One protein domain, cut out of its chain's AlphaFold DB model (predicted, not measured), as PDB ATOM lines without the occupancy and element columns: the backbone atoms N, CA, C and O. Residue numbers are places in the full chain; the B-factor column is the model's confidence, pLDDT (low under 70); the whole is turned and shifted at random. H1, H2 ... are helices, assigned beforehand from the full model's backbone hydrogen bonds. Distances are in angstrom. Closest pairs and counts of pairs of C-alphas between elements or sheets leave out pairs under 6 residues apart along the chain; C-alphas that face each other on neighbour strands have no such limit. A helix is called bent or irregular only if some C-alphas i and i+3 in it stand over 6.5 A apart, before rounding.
ATOM      1  N   GLU A   4     265.827 169.824 124.336       82.44
ATOM      2  CA  GLU A   4     264.914 169.157 125.273       82.44
ATOM      3  C   GLU A   4     265.161 169.570 126.731       82.44
ATOM      4  O   GLU A   4     264.213 169.859 127.460       82.44
ATOM      5  N   ARG A   5     266.431 169.648 127.160       78.00
ATOM      6  CA  ARG A   5     266.796 170.097 128.517       78.00
ATOM      7  C   ARG A   5     266.411 171.559 128.744       78.00
ATOM      8  O   ARG A   5     265.940 171.902 129.822       78.00
ATOM      9  N   LEU A   6     266.570 172.396 127.721       77.69
ATOM     10  CA  LEU A   6     266.241 173.821 127.759       77.69
ATOM     11  C   LEU A   6     264.720 174.049 127.810       77.69
ATOM     12  O   LEU A   6     264.241 174.857 128.604       77.69
ATOM     13  N   SER A   7     263.951 173.287 127.026       81.69
ATOM     14  CA  SER A   7     262.483 173.301 127.062       81.69
ATOM     15  C   SER A   7     261.952 172.886 128.435       81.69
ATOM     16  O   SER A   7     261.131 173.594 129.017       81.69
ATOM     17  N   ARG A   8     262.480 171.790 129.000       76.44
ATOM     18  CA  ARG A   8     262.097 171.313 130.339       76.44
ATOM     19  C   ARG A   8     262.417 172.334 131.430       76.44
ATOM     20  O   ARG A   8     261.568 172.611 132.274       76.44
ATOM     21  N   ALA A   9     263.603 172.945 131.387       75.69
ATOM     22  CA  ALA A   9     263.989 174.001 132.324       75.69
ATOM     23  C   ALA A   9     263.032 175.206 132.259       75.69
ATOM     24  O   ALA A   9     262.639 175.748 133.292       75.69
ATOM     25  N   ASN A  10     262.605 175.604 131.058       78.12
ATOM     26  CA  ASN A  10     261.667 176.714 130.879       78.12
ATOM     27  C   ASN A  10     260.270 176.400 131.435       78.12
ATOM     28  O   ASN A  10     259.683 177.241 132.118       78.12
ATOM     29  N   GLU A  11     259.741 175.197 131.196       80.88
ATOM     30  CA  GLU A  11     258.449 174.766 131.752       80.88
ATOM     31  C   GLU A  11     258.460 174.763 133.283       80.88
ATOM     32  O   GLU A  11     257.566 175.332 133.921       80.88
ATOM     33  N   LEU A  12     259.509 174.193 133.876       74.69
ATOM     34  CA  LEU A  12     259.678 174.147 135.325       74.69
ATOM     35  C   LEU A  12     259.833 175.555 135.920       74.69
ATOM     36  O   LEU A  12     259.252 175.849 136.966       74.69
ATOM     37  N   SER A  13     260.555 176.452 135.241       75.81
ATOM     38  CA  SER A  13     260.767 177.833 135.700       75.81
ATOM     39  C   SER A  13     259.454 178.612 135.703       75.81
ATOM     40  O   SER A  13     259.118 179.283 136.681       75.81
ATOM     41  N   ASN A  14     258.661 178.457 134.640       79.56
ATOM     42  CA  ASN A  14     257.343 179.072 134.525       79.56
ATOM     43  C   ASN A  14     256.379 178.557 135.597       79.56
ATOM     44  O   ASN A  14     255.674 179.358 136.212       79.56
ATOM     45  N   PHE A  15     256.380 177.249 135.871       78.19
ATOM     46  CA  PHE A  15     255.568 176.668 136.939       78.19
ATOM     47  C   PHE A  15     255.943 177.242 138.311       78.19
ATOM     48  O   PHE A  15     255.074 177.709 139.051       78.19
ATOM     49  N   VAL A  16     257.238 177.260 138.645       75.88
ATOM     50  CA  VAL A  16     257.709 177.826 139.914       75.88
ATOM     51  C   VAL A  16     257.326 179.299 140.002       75.88
ATOM     52  O   VAL A  16     256.714 179.695 140.988       75.88
ATOM     53  N   ASN A  17     257.591 180.110 138.980       77.38
ATOM     54  CA  ASN A  17     257.264 181.536 139.007       77.38
ATOM     55  C   ASN A  17     255.759 181.805 139.149       77.38
ATOM     56  O   ASN A  17     255.376 182.681 139.922       77.38
ATOM     57  N   ALA A  18     254.906 181.029 138.475       74.12
ATOM     58  CA  ALA A  18     253.455 181.194 138.540       74.12
ATOM     59  C   ALA A  18     252.871 180.879 139.929       74.12
ATOM     60  O   ALA A  18     251.899 181.508 140.348       74.12
ATOM     61  N   TYR A  19     253.453 179.915 140.654       74.44
ATOM     62  CA  TYR A  19     252.864 179.396 141.894       74.44
ATOM     63  C   TYR A  19     253.680 179.666 143.165       74.44
ATOM     64  O   TYR A  19     253.151 179.483 144.263       74.44
ATOM     65  N   LYS A  20     254.931 180.139 143.064       76.25
ATOM     66  CA  LYS A  20     255.841 180.358 144.206       76.25
ATOM     67  C   LYS A  20     255.249 181.271 145.268       76.25
ATOM     68  O   LYS A  20     255.384 180.980 146.453       76.25
ATOM     69  N   GLU A  21     254.574 182.347 144.874       77.50
ATOM     70  CA  GLU A  21     253.988 183.285 145.835       77.50
ATOM     71  C   GLU A  21     252.789 182.674 146.578       77.50
ATOM     72  O   GLU A  21     252.715 182.751 147.805       77.50
ATOM     73  N   VAL A  22     251.882 182.008 145.856       77.94
ATOM     74  CA  VAL A  22     250.692 181.357 146.432       77.94
ATOM     75  C   VAL A  22     251.097 180.205 147.353       77.94
ATOM     76  O   VAL A  22     250.629 180.126 148.491       77.94
ATOM     77  N   ILE A  23     252.014 179.350 146.897       77.94
ATOM     78  CA  ILE A  23     252.544 178.233 147.684       77.94
ATOM     79  C   ILE A  23     253.332 178.746 148.893       77.94
ATOM     80  O   ILE A  23     253.155 178.241 150.000       77.94
ATOM     81  N   GLY A  24     254.183 179.756 148.706       76.81
ATOM     82  CA  GLY A  24     254.979 180.347 149.778       76.81
ATOM     83  C   GLY A  24     254.108 180.948 150.877       76.81
ATOM     84  O   GLY A  24     254.358 180.714 152.058       76.81
ATOM     85  N   ARG A  25     253.038 181.659 150.509       76.62
ATOM     86  CA  ARG A  25     252.057 182.194 151.463       76.62
ATOM     87  C   ARG A  25     251.332 181.078 152.213       76.62
ATOM     88  O   ARG A  25     251.306 181.106 153.441       76.62
ATOM     89  N   TYR A  26     250.841 180.057 151.509       76.69
ATOM     90  CA  TYR A  26     250.168 178.912 152.133       76.69
ATOM     91  C   TYR A  26     251.067 178.139 153.111       76.69
ATOM     92  O   TYR A  26     250.674 177.865 154.248       76.69
ATOM     93  N   CYS A  27     252.293 177.812 152.701       75.81
ATOM     94  CA  CYS A  27     253.251 177.081 153.529       75.81
ATOM     95  C   CYS A  27     253.661 177.847 154.795       75.81
ATOM     96  O   CYS A  27     253.990 177.207 155.793       75.81
ATOM     97  N   ASN A  28     253.616 179.182 154.763       76.19
ATOM     98  CA  ASN A  28     253.976 180.054 155.884       76.19
ATOM     99  C   ASN A  28     252.761 180.602 156.659       76.19
ATOM    100  O   ASN A  28     252.934 181.431 157.545       76.19
ATOM    101  N   GLY A  29     251.536 180.159 156.347       66.50
ATOM    102  CA  GLY A  29     250.323 180.594 157.053       66.50
ATOM    103  C   GLY A  29     249.934 182.058 156.815       66.50
ATOM    104  O   GLY A  29     249.246 182.649 157.643       66.50
ATOM    105  N   MET A  30     250.373 182.652 155.703       68.44
ATOM    106  CA  MET A  30     250.067 184.036 155.332       68.44
ATOM    107  C   MET A  30     248.824 184.109 154.434       68.44
ATOM    108  O   MET A  30     248.505 183.159 153.717       68.44
ATOM    109  N   SER A  31     248.136 185.256 154.425       65.94
ATOM    110  CA  SER A  31     246.986 185.477 153.541       65.94
ATOM    111  C   SER A  31     247.391 185.414 152.065       65.94
ATOM    112  O   SER A  31     248.387 186.010 151.640       65.94
ATOM    113  N   VAL A  32     246.594 184.728 151.253       65.06
ATOM    114  CA  VAL A  32     246.779 184.630 149.800       65.06
ATOM    115  C   VAL A  32     245.992 185.722 149.070       65.06
ATOM    116  O   VAL A  32     244.874 186.050 149.457       65.06
ATOM    117  N   ASN A  33     246.580 186.288 148.014       64.25
ATOM    118  CA  ASN A  33     245.933 187.283 147.153       64.25
ATOM    119  C   ASN A  33     244.920 186.589 146.234       64.25
ATOM    120  O   ASN A  33     245.359 186.105 145.198       64.25
ATOM    121  N   GLU A  34     243.640 186.492 146.630       64.75
ATOM    122  CA  GLU A  34     242.420 186.155 145.836       64.75
ATOM    123  C   GLU A  34     242.491 184.997 144.810       64.75
ATOM    124  O   GLU A  34     241.554 184.721 144.062       64.75
ATOM    125  N   ASN A  35     243.597 184.270 144.770       75.31
ATOM    126  CA  ASN A  35     243.865 183.198 143.846       75.31
ATOM    127  C   ASN A  35     243.054 181.986 144.305       75.31
ATOM    128  O   ASN A  35     243.158 181.579 145.463       75.31
ATOM    129  N   ARG A  36     242.291 181.378 143.388       78.38
ATOM    130  CA  ARG A  36     241.425 180.223 143.683       78.38
ATOM    131  C   ARG A  36     242.154 179.091 144.412       78.38
ATOM    132  O   ARG A  36     241.595 178.527 145.347       78.38
ATOM    133  N   LEU A  37     243.395 178.789 144.018       80.19
ATOM    134  CA  LEU A  37     244.220 177.786 144.695       80.19
ATOM    135  C   LEU A  37     244.576 178.247 146.110       80.19
ATOM    136  O   LEU A  37     244.420 177.489 147.059       80.19
ATOM    137  N   GLY A  38     245.009 179.498 146.264       77.56
ATOM    138  CA  GLY A  38     245.323 180.064 147.572       77.56
ATOM    139  C   GLY A  38     244.134 180.022 148.536       77.56
ATOM    140  O   GLY A  38     244.291 179.572 149.670       77.56
ATOM    141  N   CYS A  39     242.951 180.451 148.092       81.12
ATOM    142  CA  CYS A  39     241.736 180.447 148.909       81.12
ATOM    143  C   CYS A  39     241.369 179.028 149.360       81.12
ATOM    144  O   CYS A  39     241.175 178.804 150.551       81.12
ATOM    145  N   ALA A  40     241.377 178.058 148.437       84.00
ATOM    146  CA  ALA A  40     241.102 176.659 148.761       84.00
ATOM    147  C   ALA A  40     242.098 176.097 149.787       84.00
ATOM    148  O   ALA A  40     241.713 175.407 150.728       84.00
ATOM    149  N   LEU A  41     243.383 176.424 149.640       84.56
ATOM    150  CA  LEU A  41     244.419 176.002 150.576       84.56
ATOM    151  C   LEU A  41     244.229 176.623 151.976       84.56
ATOM    152  O   LEU A  41     244.425 175.934 152.978       84.56
ATOM    153  N   ILE A  42     243.798 177.886 152.072       82.69
ATOM    154  CA  ILE A  42     243.441 178.516 153.357       82.69
ATOM    155  C   ILE A  42     242.233 177.830 153.996       82.69
ATOM    156  O   ILE A  42     242.276 177.536 155.190       82.69
ATOM    157  N   ASP A  43     241.184 177.547 153.223       86.50
ATOM    158  CA  ASP A  43     239.993 176.867 153.736       86.50
ATOM    159  C   ASP A  43     240.338 175.468 154.256       86.50
ATOM    160  O   ASP A  43     239.940 175.108 155.363       86.50
ATOM    161  N   ILE A  44     241.167 174.712 153.531       85.94
ATOM    162  CA  ILE A  44     241.682 173.422 154.008       85.94
ATOM    163  C   ILE A  44     242.469 173.608 155.310       85.94
ATOM    164  O   ILE A  44     242.241 172.878 156.267       85.94
ATOM    165  N   ASN A  45     243.347 174.609 155.405       86.62
ATOM    166  CA  ASN A  45     244.082 174.884 156.646       86.62
ATOM    167  C   ASN A  45     243.159 175.238 157.823       86.62
ATOM    168  O   ASN A  45     243.474 174.902 158.962       86.62
ATOM    169  N   LYS A  46     242.030 175.903 157.557       86.44
ATOM    170  CA  LYS A  46     241.042 176.294 158.568       86.44
ATOM    171  C   LYS A  46     240.182 175.118 159.036       86.44
ATOM    172  O   LYS A  46     239.951 174.991 160.236       86.44
ATOM    173  N   TYR A  47     239.690 174.292 158.115       91.31
ATOM    174  CA  TYR A  47     238.697 173.251 158.413       91.31
ATOM    175  C   TYR A  47     239.289 171.837 158.539       91.31
ATOM    176  O   TYR A  47     238.671 170.979 159.162       91.31
ATOM    177  N   ALA A  48     240.481 171.597 157.990       91.56
ATOM    178  CA  ALA A  48     241.147 170.295 157.916       91.56
ATOM    179  C   ALA A  48     242.673 170.436 158.161       91.56
ATOM    180  O   ALA A  48     243.497 170.247 157.260       91.56
ATOM    181  N   PRO A  49     243.098 170.831 159.379       88.12
ATOM    182  CA  PRO A  49     244.491 171.194 159.658       88.12
ATOM    183  C   PRO A  49     245.480 170.020 159.555       88.12
ATOM    184  O   PRO A  49     246.657 170.247 159.269       88.12
ATOM    185  N   LYS A  50     245.030 168.773 159.762       90.88
ATOM    186  CA  LYS A  50     245.879 167.578 159.601       90.88
ATOM    187  C   LYS A  50     246.173 167.330 158.124       90.88
ATOM    188  O   LYS A  50     247.331 167.256 157.726       90.88
ATOM    189  N   GLU A  51     245.129 167.330 157.308       88.81
ATOM    190  CA  GLU A  51     245.191 167.203 155.856       88.81
ATOM    191  C   GLU A  51     245.998 168.360 155.247       88.81
ATOM    192  O   GLU A  51     246.805 168.165 154.338       88.81
ATOM    193  N   SER A  52     245.858 169.571 155.798       88.31
ATOM    194  CA  SER A  52     246.678 170.722 155.417       88.31
ATOM    195  C   SER A  52     248.172 170.475 155.637       88.31
ATOM    196  O   SER A  52     248.978 170.839 154.777       88.31
ATOM    197  N   ALA A  53     248.561 169.850 156.752       88.19
ATOM    198  CA  ALA A  53     249.957 169.514 157.022       88.19
ATOM    199  C   ALA A  53     250.511 168.517 155.992       88.19
ATOM    200  O   ALA A  53     251.614 168.720 155.472       88.19
ATOM    201  N   ASP A  54     249.727 167.502 155.629       89.44
ATOM    202  CA  ASP A  54     250.105 166.523 154.606       89.44
ATOM    203  C   ASP A  54     250.269 167.176 153.228       89.44
ATOM    204  O   ASP A  54     251.285 166.974 152.556       89.44
ATOM    205  N   ILE A  55     249.336 168.049 152.839       87.12
ATOM    206  CA  ILE A  55     249.410 168.816 151.587       87.12
ATOM    207  C   ILE A  55     250.644 169.728 151.574       87.12
ATOM    208  O   ILE A  55     251.370 169.770 150.580       87.12
ATOM    209  N   LYS A  56     250.933 170.435 152.677       86.94
ATOM    210  CA  LYS A  56     252.142 171.272 152.799       86.94
ATOM    211  C   LYS A  56     253.409 170.440 152.604       86.94
ATOM    212  O   LYS A  56     254.320 170.873 151.898       86.94
ATOM    213  N   ASN A  57     253.470 169.246 153.190       87.94
ATOM    214  CA  ASN A  57     254.610 168.346 153.038       87.94
ATOM    215  C   ASN A  57     254.755 167.831 151.601       87.94
ATOM    216  O   ASN A  57     255.870 167.801 151.079       87.94
ATOM    217  N   ALA A  58     253.651 167.466 150.945       86.81
ATOM    218  CA  ALA A  58     253.656 167.033 149.550       86.81
ATOM    219  C   ALA A  58     254.149 168.144 148.611       86.81
ATOM    220  O   ALA A  58     255.040 167.909 147.794       86.81
ATOM    221  N   ILE A  59     253.649 169.372 148.786       84.56
ATOM    222  CA  ILE A  59     254.079 170.532 147.997       84.56
ATOM    223  C   ILE A  59     255.569 170.824 148.217       84.56
ATOM    224  O   ILE A  59     256.302 171.014 147.249       84.56
ATOM    225  N   LYS A  60     256.049 170.809 149.470       83.50
ATOM    226  CA  LYS A  60     257.480 170.996 149.771       83.50
ATOM    227  C   LYS A  60     258.350 169.932 149.100       83.50
ATOM    228  O   LYS A  60     259.376 170.273 148.523       83.50
ATOM    229  N   LYS A  61     257.942 168.658 149.146       86.06
ATOM    230  CA  LYS A  61     258.662 167.567 148.467       86.06
ATOM    231  C   LYS A  61     258.715 167.786 146.957       86.06
ATOM    232  O   LYS A  61     259.790 167.670 146.384       86.06
ATOM    233  N   ALA A  62     257.590 168.142 146.338       83.25
ATOM    234  CA  ALA A  62     257.533 168.421 144.906       83.25
ATOM    235  C   ALA A  62     258.452 169.591 144.515       83.25
ATOM    236  O   ALA A  62     259.238 169.458 143.582       83.25
ATOM    237  N   LEU A  63     258.421 170.699 145.267       81.00
ATOM    238  CA  LEU A  63     259.301 171.847 145.021       81.00
ATOM    239  C   LEU A  63     260.785 171.504 145.194       81.00
ATOM    240  O   LEU A  63     261.595 171.925 144.373       81.00
ATOM    241  N   ASN A  64     261.145 170.715 146.209       82.88
ATOM    242  CA  ASN A  64     262.523 170.253 146.385       82.88
ATOM    243  C   ASN A  64     262.980 169.363 145.222       82.88
ATOM    244  O   ASN A  64     264.113 169.498 144.773       82.88
ATOM    245  N   SER A  65     262.115 168.474 144.721       83.56
ATOM    246  CA  SER A  65     262.424 167.650 143.546       83.56
ATOM    247  C   SER A  65     262.643 168.500 142.295       83.56
ATOM    248  O   SER A  65     263.599 168.252 141.569       83.56
ATOM    249  N   ILE A  66     261.812 169.526 142.078       78.25
ATOM    250  CA  ILE A  66     261.969 170.472 140.961       78.25
ATOM    251  C   ILE A  66     263.288 171.243 141.086       78.25
ATOM    252  O   ILE A  66     264.021 171.356 140.111       78.25
ATOM    253  N   GLN A  67     263.615 171.754 142.279       76.38
ATOM    254  CA  GLN A  67     264.878 172.462 142.505       76.38
ATOM    255  C   GLN A  67     266.081 171.551 142.259       76.38
ATOM    256  O   GLN A  67     267.030 171.957 141.602       76.38
ATOM    257  N   LYS A  68     266.022 170.303 142.731       83.19
ATOM    258  CA  LYS A  68     267.075 169.318 142.485       83.19
ATOM    259  C   LYS A  68     267.261 169.056 140.991       83.19
ATOM    260  O   LYS A  68     268.389 169.004 140.522       83.19
ATOM    261  N   GLU A  69     266.165 168.918 140.248       77.44
ATOM    262  CA  GLU A  69     266.226 168.766 138.795       77.44
ATOM    263  C   GLU A  69     266.868 169.990 138.127       77.44
ATOM    264  O   GLU A  69     267.669 169.820 137.216       77.44
ATOM    265  N   PHE A  70     266.585 171.206 138.608       72.81
ATOM    266  CA  PHE A  70     267.261 172.428 138.159       72.81
ATOM    267  C   PHE A  70     268.761 172.440 138.451       72.81
ATOM    268  O   PHE A  70     269.534 172.831 137.584       72.81
ATOM    269  N   ASP A  71     269.166 172.029 139.652       75.81
ATOM    270  CA  ASP A  71     270.570 172.031 140.076       75.81
ATOM    271  C   ASP A  71     271.410 170.983 139.312       75.81
ATOM    272  O   ASP A  71     272.630 171.112 139.214       75.81
ATOM    273  N   GLU A  72     270.766 169.939 138.775       78.12
ATOM    274  CA  GLU A  72     271.389 168.842 138.014       78.12
ATOM    275  C   GLU A  72     271.399 169.060 136.480       78.12
ATOM    276  O   GLU A  72     271.942 168.229 135.734       78.12
ATOM    277  N   LEU A  73     270.787 170.143 135.983       66.56
ATOM    278  CA  LEU A  73     270.724 170.500 134.556       66.56
ATOM    279  C   LEU A  73     271.943 171.300 134.083       66.56
ATOM    280  O   LEU A  73     272.432 170.950 132.977       66.56
TER     281      LEU A  73
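What this domain is: This is residues 4 to 73 of the 73 residues of an uncharacterized protein of Prevotella copri (UniProt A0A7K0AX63). Two long helices, H1 and H3, run side by side in opposite ways, and the shorter H2 packs at one end on the last turns of H1 and the start of H3. The 70 printed residues, with three named helices in the order H1, H2, H3, are all helix in class, with no named strand. The whole is only just loose, close to compact, with a radius of gyration of the C-alphas of 13.6 A, and elongated, spanning 42 by 23 by 15 A.

Where its parts are: H1, residues 4 to 27, 31.6 A long, begins at C-alpha 4 (264.914, 169.157, 125.273). It has a kink of 53 degrees near residue 21 and is irregular: C-alphas 18 and 21 are 7.6 A apart. H2 is residues 36 to 47, 16.5 A. H3, residues 49 to 71, 32.6 A, ends at C-alpha 71 (270.570, 172.031, 140.076).

How they stand to each other: The three helices form a bundle, each touching the other two. With residues 22 to 26 alone H1 touches H2, the same way at a steep tilt of 43 degrees; the closest C-alphas, Val 22 and Gly 38, are 5.6 A apart. H1 touches H3 at a shallow tilt of 31 degrees, opposite ways, closest at C-alphas 27 and 56, 6.0 A. H2 and H3 form a helical hairpin at a steep tilt of 42 degrees, with C-alphas 45 and 52 closest at 5.1 A. Every O i to N i+4 pair is within hydrogen-bond range in H2 and H3, and 18 of 20 in H1.

The domain as a whole: The C-alphas of Glu 4 and Tyr 47, the two farthest apart, are 42.5 A apart. The printed part has no cut; the link H1 to H2 is short, H2 to H3 tight. Residues 29 to 34 and 73 have pLDDT under 70.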